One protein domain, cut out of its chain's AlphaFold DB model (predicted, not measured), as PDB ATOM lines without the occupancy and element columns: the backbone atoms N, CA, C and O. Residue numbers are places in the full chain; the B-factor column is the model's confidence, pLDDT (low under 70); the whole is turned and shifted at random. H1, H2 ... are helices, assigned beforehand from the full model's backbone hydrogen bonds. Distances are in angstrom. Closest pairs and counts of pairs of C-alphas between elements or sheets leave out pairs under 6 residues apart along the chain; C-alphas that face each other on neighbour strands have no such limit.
ATOM      1  N   GLY A  18       2.649 -30.931 -10.921       68.75
ATOM      2  CA  GLY A  18       1.824 -31.412  -9.817       68.75
ATOM      3  C   GLY A  18       0.994 -32.643 -10.197       68.75
ATOM      4  O   GLY A  18       0.515 -32.776 -11.325       68.75
ATOM      5  N   VAL A  19       0.756 -33.531  -9.230       74.69
ATOM      6  CA  VAL A  19      -0.171 -34.660  -9.394       74.69
ATOM      7  C   VAL A  19      -1.602 -34.166  -9.222       74.69
ATOM      8  O   VAL A  19      -2.002 -33.770  -8.129       74.69
ATOM      9  N   THR A  20      -2.400 -34.238 -10.288       76.69
ATOM     10  CA  THR A  20      -3.841 -33.958 -10.220       76.69
ATOM     11  C   THR A  20      -4.615 -35.269 -10.262       76.69
ATOM     12  O   THR A  20      -4.642 -35.959 -11.281       76.69
ATOM     13  N   LEU A  21      -5.258 -35.624  -9.150       79.62
ATOM     14  CA  LEU A  21      -6.191 -36.746  -9.130       79.62
ATOM     15  C   LEU A  21      -7.473 -36.337  -9.852       79.62
ATOM     16  O   LEU A  21      -8.112 -35.349  -9.490       79.62
ATOM     17  N   GLN A  22      -7.857 -37.106 -10.869       80.12
ATOM     18  CA  GLN A  22      -9.126 -36.886 -11.548       80.12
ATOM     19  C   GLN A  22     -10.277 -37.220 -10.607       80.12
ATOM     20  O   GLN A  22     -10.332 -38.288  -9.996       80.12
ATOM     21  N   ILE A  23     -11.214 -36.290 -10.512       83.69
ATOM     22  CA  ILE A  23     -12.415 -36.430  -9.709       83.69
ATOM     23  C   ILE A  23     -13.578 -36.492 -10.679       83.69
ATOM     24  O   ILE A  23     -13.855 -35.526 -11.386       83.69
ATOM     25  N   ILE A  24     -14.259 -37.630 -10.697       83.50
ATOM     26  CA  ILE A  24     -15.469 -37.797 -11.486       83.50
ATOM     27  C   ILE A  24     -16.648 -37.400 -10.613       83.50
ATOM     28  O   ILE A  24     -16.870 -37.967  -9.537       83.50
ATOM     29  N   ASN A  25     -17.408 -36.428 -11.105       82.62
ATOM     30  CA  ASN A  25     -18.693 -36.079 -10.534       82.62
ATOM     31  C   ASN A  25     -19.747 -36.980 -11.174       82.62
ATOM     32  O   ASN A  25     -19.926 -36.954 -12.392       82.62
ATOM     33  N   SER A  26     -20.409 -37.809 -10.373       75.75
ATOM     34  CA  SER A  26     -21.521 -38.620 -10.862       75.75
ATOM     35  C   SER A  26     -22.842 -37.915 -10.604       75.75
ATOM     36  O   SER A  26     -22.957 -37.101  -9.688       75.75
ATOM     37  N   ASP A  27     -23.871 -38.308 -11.354       79.19
ATOM     38  CA  ASP A  27     -25.250 -37.954 -11.024       79.19
ATOM     39  C   ASP A  27     -25.533 -38.292  -9.549       79.19
ATOM     40  O   ASP A  27     -25.179 -39.375  -9.065       79.19
ATOM     41  N   THR A  28     -26.135 -37.348  -8.827       79.75
ATOM     42  CA  THR A  28     -26.433 -37.474  -7.399       79.75
ATOM     43  C   THR A  28     -27.628 -38.388  -7.139       79.75
ATOM     44  O   THR A  28     -27.891 -38.720  -5.980       79.75
ATOM     45  N   ARG A  29     -28.321 -38.860  -8.186       85.88
ATOM     46  CA  ARG A  29     -29.437 -39.804  -8.061       85.88
ATOM     47  C   ARG A  29     -29.020 -41.076  -7.309       85.88
ATOM     48  O   ARG A  29     -28.141 -41.807  -7.773       85.88
ATOM     49  N   PRO A  30     -29.678 -41.400  -6.182       85.88
ATOM     50  CA  PRO A  30     -29.322 -42.566  -5.392       85.88
ATOM     51  C   PRO A  30     -29.686 -43.857  -6.137       85.88
ATOM     52  O   PRO A  30     -30.835 -44.061  -6.542       85.88
ATOM     53  N   ARG A  31     -28.712 -44.752  -6.298       88.25
ATOM     54  CA  ARG A  31     -28.849 -46.047  -6.981       88.25
ATOM     55  C   ARG A  31     -28.929 -47.178  -5.963       88.25
ATOM     56  O   ARG A  31     -28.455 -47.046  -4.834       88.25
ATOM     57  N   TRP A  32     -29.552 -48.282  -6.359       91.31
ATOM     58  CA  TRP A  32     -29.578 -49.501  -5.554       91.31
ATOM     59  C   TRP A  32     -28.173 -50.081  -5.448       91.31
ATOM     60  O   TRP A  32     -27.529 -50.328  -6.468       91.31
ATOM     61  N   ASN A  33     -27.698 -50.299  -4.224       90.19
ATOM     62  CA  ASN A  33     -26.421 -50.950  -3.998       90.19
ATOM     63  C   ASN A  33     -26.628 -52.452  -3.764       90.19
ATOM     64  O   ASN A  33     -26.778 -52.899  -2.626       90.19
ATOM     65  N   LEU A  34     -26.617 -53.221  -4.854       90.12
ATOM     66  CA  LEU A  34     -26.813 -54.673  -4.819       90.12
ATOM     67  C   LEU A  34     -25.696 -55.407  -4.062       90.12
ATOM     68  O   LEU A  34     -25.948 -56.462  -3.493       90.12
ATOM     69  N   GLY A  82     -27.744 -45.553  -2.301       85.81
ATOM     70  CA  GLY A  82     -26.615 -44.659  -2.095       85.81
ATOM     71  C   GLY A  82     -26.316 -43.858  -3.347       85.81
ATOM     72  O   GLY A  82     -26.643 -44.267  -4.459       85.81
ATOM     73  N   SER A  83     -25.687 -42.711  -3.151       80.62
ATOM     74  CA  SER A  83     -25.151 -41.884  -4.220       80.62
ATOM     75  C   SER A  83     -23.675 -41.643  -3.950       80.62
ATOM     76  O   SER A  83     -23.273 -41.511  -2.794       80.62
ATOM     77  N   PHE A  84     -22.874 -41.602  -5.010       73.38
ATOM     78  CA  PHE A  84     -21.443 -41.327  -4.929       73.38
ATOM     79  C   PHE A  84     -21.124 -40.087  -5.762       73.38
ATOM     80  O   PHE A  84     -20.429 -40.203  -6.767       73.38
ATOM     81  N   PRO A  85     -21.616 -38.902  -5.351       71.62
ATOM     82  CA  PRO A  85     -21.585 -37.691  -6.171       71.62
ATOM     83  C   PRO A  85     -20.171 -37.286  -6.588       71.62
ATOM     84  O   PRO A  85     -20.001 -36.599  -7.588       71.62
ATOM     85  N   ARG A  86     -19.155 -37.728  -5.838       80.62
ATOM     86  CA  ARG A  86     -17.748 -37.459  -6.096       80.62
ATOM     87  C   ARG A  86     -16.940 -38.735  -5.882       80.62
ATOM     88  O   ARG A  86     -16.864 -39.234  -4.758       80.62
ATOM     89  N   ARG A  87     -16.330 -39.266  -6.943       82.19
ATOM     90  CA  ARG A  87     -15.453 -40.444  -6.877       82.19
ATOM     91  C   ARG A  87     -14.112 -40.140  -7.530       82.19
ATOM     92  O   ARG A  87     -14.062 -39.602  -8.630       82.19
ATOM     93  N   ILE A  88     -13.032 -40.545  -6.869       86.25
ATOM     94  CA  ILE A  88     -11.712 -40.649  -7.491       86.25
ATOM     95  C   ILE A  88     -11.620 -42.065  -8.082       86.25
ATOM     96  O   ILE A  88     -11.771 -43.038  -7.333       86.25
ATOM     97  N   PRO A  89     -11.459 -42.219  -9.407       82.56
ATOM     98  CA  PRO A  89     -11.293 -43.526 -10.034       82.56
ATOM     99  C   PRO A  89     -10.119 -44.278  -9.422       82.56
ATOM    100  O   PRO A  89      -9.129 -43.660  -9.049       82.56
ATOM    101  N   CYS A  90     -10.218 -45.605  -9.343       84.06
ATOM    102  CA  CYS A  90      -9.150 -46.479  -8.839       84.06
ATOM    103  C   CYS A  90      -8.756 -46.267  -7.366       84.06
ATOM    104  O   CYS A  90      -7.834 -46.920  -6.890       84.06
ATOM    105  N   LEU A  91      -9.465 -45.405  -6.623       86.19
ATOM    106  CA  LEU A  91      -9.216 -45.182  -5.201       86.19
ATOM    107  C   LEU A  91      -9.744 -46.360  -4.369       86.19
ATOM    108  O   LEU A  91     -10.850 -46.322  -3.824       86.19
ATOM    109  N   ASP A  92      -8.948 -47.421  -4.304       87.50
ATOM    110  CA  ASP A  92      -9.167 -48.568  -3.430       87.50
ATOM    111  C   ASP A  92      -8.798 -48.249  -1.968       87.50
ATOM    112  O   ASP A  92      -8.347 -47.150  -1.632       87.50
ATOM    113  N   HIS A  93      -8.992 -49.214  -1.064       88.25
ATOM    114  CA  HIS A  93      -8.690 -49.028   0.358       88.25
ATOM    115  C   HIS A  93      -7.215 -48.659   0.595       88.25
ATOM    116  O   HIS A  93      -6.917 -47.772   1.399       88.25
ATOM    117  N   LYS A  94      -6.288 -49.311  -0.119       91.38
ATOM    118  CA  LYS A  94      -4.848 -49.069   0.023       91.38
ATOM    119  C   LYS A  94      -4.461 -47.686  -0.505       91.38
ATOM    120  O   LYS A  94      -3.793 -46.937   0.203       91.38
ATOM    121  N   SER A  95      -4.934 -47.308  -1.691       90.69
ATOM    122  CA  SER A  95      -4.708 -45.978  -2.269       90.69
ATOM    123  C   SER A  95      -5.333 -44.883  -1.413       90.69
ATOM    124  O   SER A  95      -4.725 -43.838  -1.218       90.69
ATOM    125  N   LYS A  96      -6.502 -45.123  -0.812       90.81
ATOM    126  CA  LYS A  96      -7.111 -44.173   0.126       90.81
ATOM    127  C   LYS A  96      -6.231 -43.933   1.355       90.81
ATOM    128  O   LYS A  96      -6.046 -42.787   1.750       90.81
ATOM    129  N   ALA A  97      -5.650 -44.988   1.931       92.25
ATOM    130  CA  ALA A  97      -4.734 -44.855   3.063       92.25
ATOM    131  C   ALA A  97      -3.448 -44.094   2.688       92.25
ATOM    132  O   ALA A  97      -2.994 -43.241   3.452       92.25
ATOM    133  N   LEU A  98      -2.882 -44.368   1.506       92.31
ATOM    134  CA  LEU A  98      -1.701 -43.666   0.990       92.31
ATOM    135  C   LEU A  98      -1.992 -42.191   0.696       92.31
ATOM    136  O   LEU A  98      -1.197 -41.333   1.071       92.31
ATOM    137  N   LEU A  99      -3.157 -41.888   0.115       90.50
ATOM    138  CA  LEU A  99      -3.612 -40.520  -0.119       90.50
ATOM    139  C   LEU A  99      -3.745 -39.749   1.197       90.50
ATOM    140  O   LEU A  99      -3.169 -38.672   1.318       90.50
ATOM    141  N   CYS A 100      -4.405 -40.321   2.210       90.94
ATOM    142  CA  CYS A 100      -4.487 -39.685   3.524       90.94
ATOM    143  C   CYS A 100      -3.093 -39.443   4.122       90.94
ATOM    144  O   CYS A 100      -2.832 -38.358   4.634       90.94
ATOM    145  N   ARG A 101      -2.166 -40.407   4.036       91.44
ATOM    146  CA  ARG A 101      -0.784 -40.212   4.513       91.44
ATOM    147  C   ARG A 101      -0.079 -39.075   3.777       91.44
ATOM    148  O   ARG A 101       0.561 -38.251   4.427       91.44
ATOM    149  N   PHE A 102      -0.207 -39.012   2.455       90.00
ATOM    150  CA  PHE A 102       0.371 -37.941   1.649       90.00
ATOM    151  C   PHE A 102      -0.222 -36.573   2.005       90.00
ATOM    152  O   PHE A 102       0.519 -35.608   2.157       90.00
ATOM    153  N   GLU A 103      -1.536 -36.477   2.205       89.31
ATOM    154  CA  GLU A 103      -2.192 -35.220   2.576       89.31
ATOM    155  C   GLU A 103      -1.657 -34.646   3.894       89.31
ATOM    156  O   GLU A 103      -1.457 -33.433   3.974       89.31
ATOM    157  N   HIS A 104      -1.364 -35.506   4.878       90.12
ATOM    158  CA  HIS A 104      -0.849 -35.102   6.193       90.12
ATOM    159  C   HIS A 104       0.664 -34.852   6.207       90.12
ATOM    160  O   HIS A 104       1.123 -33.917   6.852       90.12
ATOM    161  N   THR A 105       1.447 -35.694   5.530       91.00
ATOM    162  CA  THR A 105       2.922 -35.665   5.617       91.00
ATOM    163  C   THR A 105       3.592 -34.915   4.471       91.00
ATOM    164  O   THR A 105       4.759 -34.562   4.588       91.00
ATOM    165  N   LYS A 106       2.884 -34.717   3.350       87.00
ATOM    166  CA  LYS A 106       3.428 -34.224   2.070       87.00
ATOM    167  C   LYS A 106       4.652 -35.011   1.578       87.00
ATOM    168  O   LYS A 106       5.461 -34.493   0.819       87.00
ATOM    169  N   ASN A 107       4.769 -36.275   1.988       88.56
ATOM    170  CA  ASN A 107       5.893 -37.143   1.649       88.56
ATOM    171  C   ASN A 107       5.790 -37.675   0.208       88.56
ATOM    172  O   ASN A 107       4.841 -38.386  -0.129       88.56
ATOM    173  N   GLU A 108       6.803 -37.408  -0.615       87.44
ATOM    174  CA  GLU A 108       6.883 -37.869  -2.007       87.44
ATOM    175  C   GLU A 108       6.881 -39.397  -2.157       87.44
ATOM    176  O   GLU A 108       6.313 -39.917  -3.116       87.44
ATOM    177  N   LEU A 109       7.437 -40.147  -1.199       89.75
ATOM    178  CA  LEU A 109       7.411 -41.615  -1.238       89.75
ATOM    179  C   LEU A 109       5.973 -42.145  -1.184       89.75
ATOM    180  O   LEU A 109       5.597 -43.015  -1.967       89.75
ATOM    181  N   ALA A 110       5.141 -41.557  -0.320       87.88
ATOM    182  CA  ALA A 110       3.731 -41.922  -0.218       87.88
ATOM    183  C   ALA A 110       2.955 -41.577  -1.500       87.88
ATOM    184  O   ALA A 110       2.031 -42.302  -1.874       87.88
ATOM    185  N   LEU A 111       3.340 -40.494  -2.185       89.00
ATOM    186  CA  LEU A 111       2.762 -40.110  -3.472       89.00
ATOM    187  C   LEU A 111       3.144 -41.093  -4.584       89.00
ATOM    188  O   LEU A 111       2.281 -41.500  -5.361       89.00
ATOM    189  N   ASN A 112       4.407 -41.512  -4.642       90.56
ATOM    190  CA  ASN A 112       4.878 -42.488  -5.624       90.56
ATOM    191  C   ASN A 112       4.205 -43.852  -5.430       90.56
ATOM    192  O   ASN A 112       3.696 -44.426  -6.394       90.56
ATOM    193  N   ASP A 113       4.105 -44.322  -4.185       92.00
ATOM    194  CA  ASP A 113       3.392 -45.559  -3.850       92.00
ATOM    195  C   ASP A 113       1.908 -45.485  -4.235       92.00
ATOM    196  O   ASP A 113       1.343 -46.449  -4.766       92.00
TER     197      ASP A 113
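What this domain is: This is residues 18 to 34 and 82 to 113 of the 125 residues of an uncharacterized protein of Thelohanellus kitauei (UniProt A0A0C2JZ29). Little regular structure: a small helical hairpin, H1 folding back into H2, makes one end of an elongated model, and two unnamed stretches reach to the other end. One of them, residues 18 to 34, runs most of the length and pairs briefly, antiparallel, with the other, residues 24 to 25 with 86 to 87. The printed part has 49 residues with two named helices, H1 then H2, and no named strand; the class is all helix, with 19 residues in named elements. It is loose, with a radius of gyration of the C-alphas of 13.5 A and spans of 38 by 22 by 16 A.

Where its parts are: H1, residues 93 to 105, is 18.5 A long, from C-alpha 93 at (-8.690, -49.028, 0.358). H2, residues 108 to 113, ends with C-alpha 113 at (3.392, -45.559, -3.850).

How they stand to each other: H1 touches H2 with residues 98 to 102 alone; the closest C-alphas, of Phe 102 and Ala 110, are 5.5 A apart. This hairpin has a shallow tilt of 3 degrees, opposite ways, and a tight link. In H1 and H2 every O i to N i+4 pair is within hydrogen-bond range.

The domain as a whole: Residues 35 to 81 are not printed; C-alphas 34 and 82 are 10.4 A apart. Mean pLDDT of the printed part is 85.5; residue 18 is under 70.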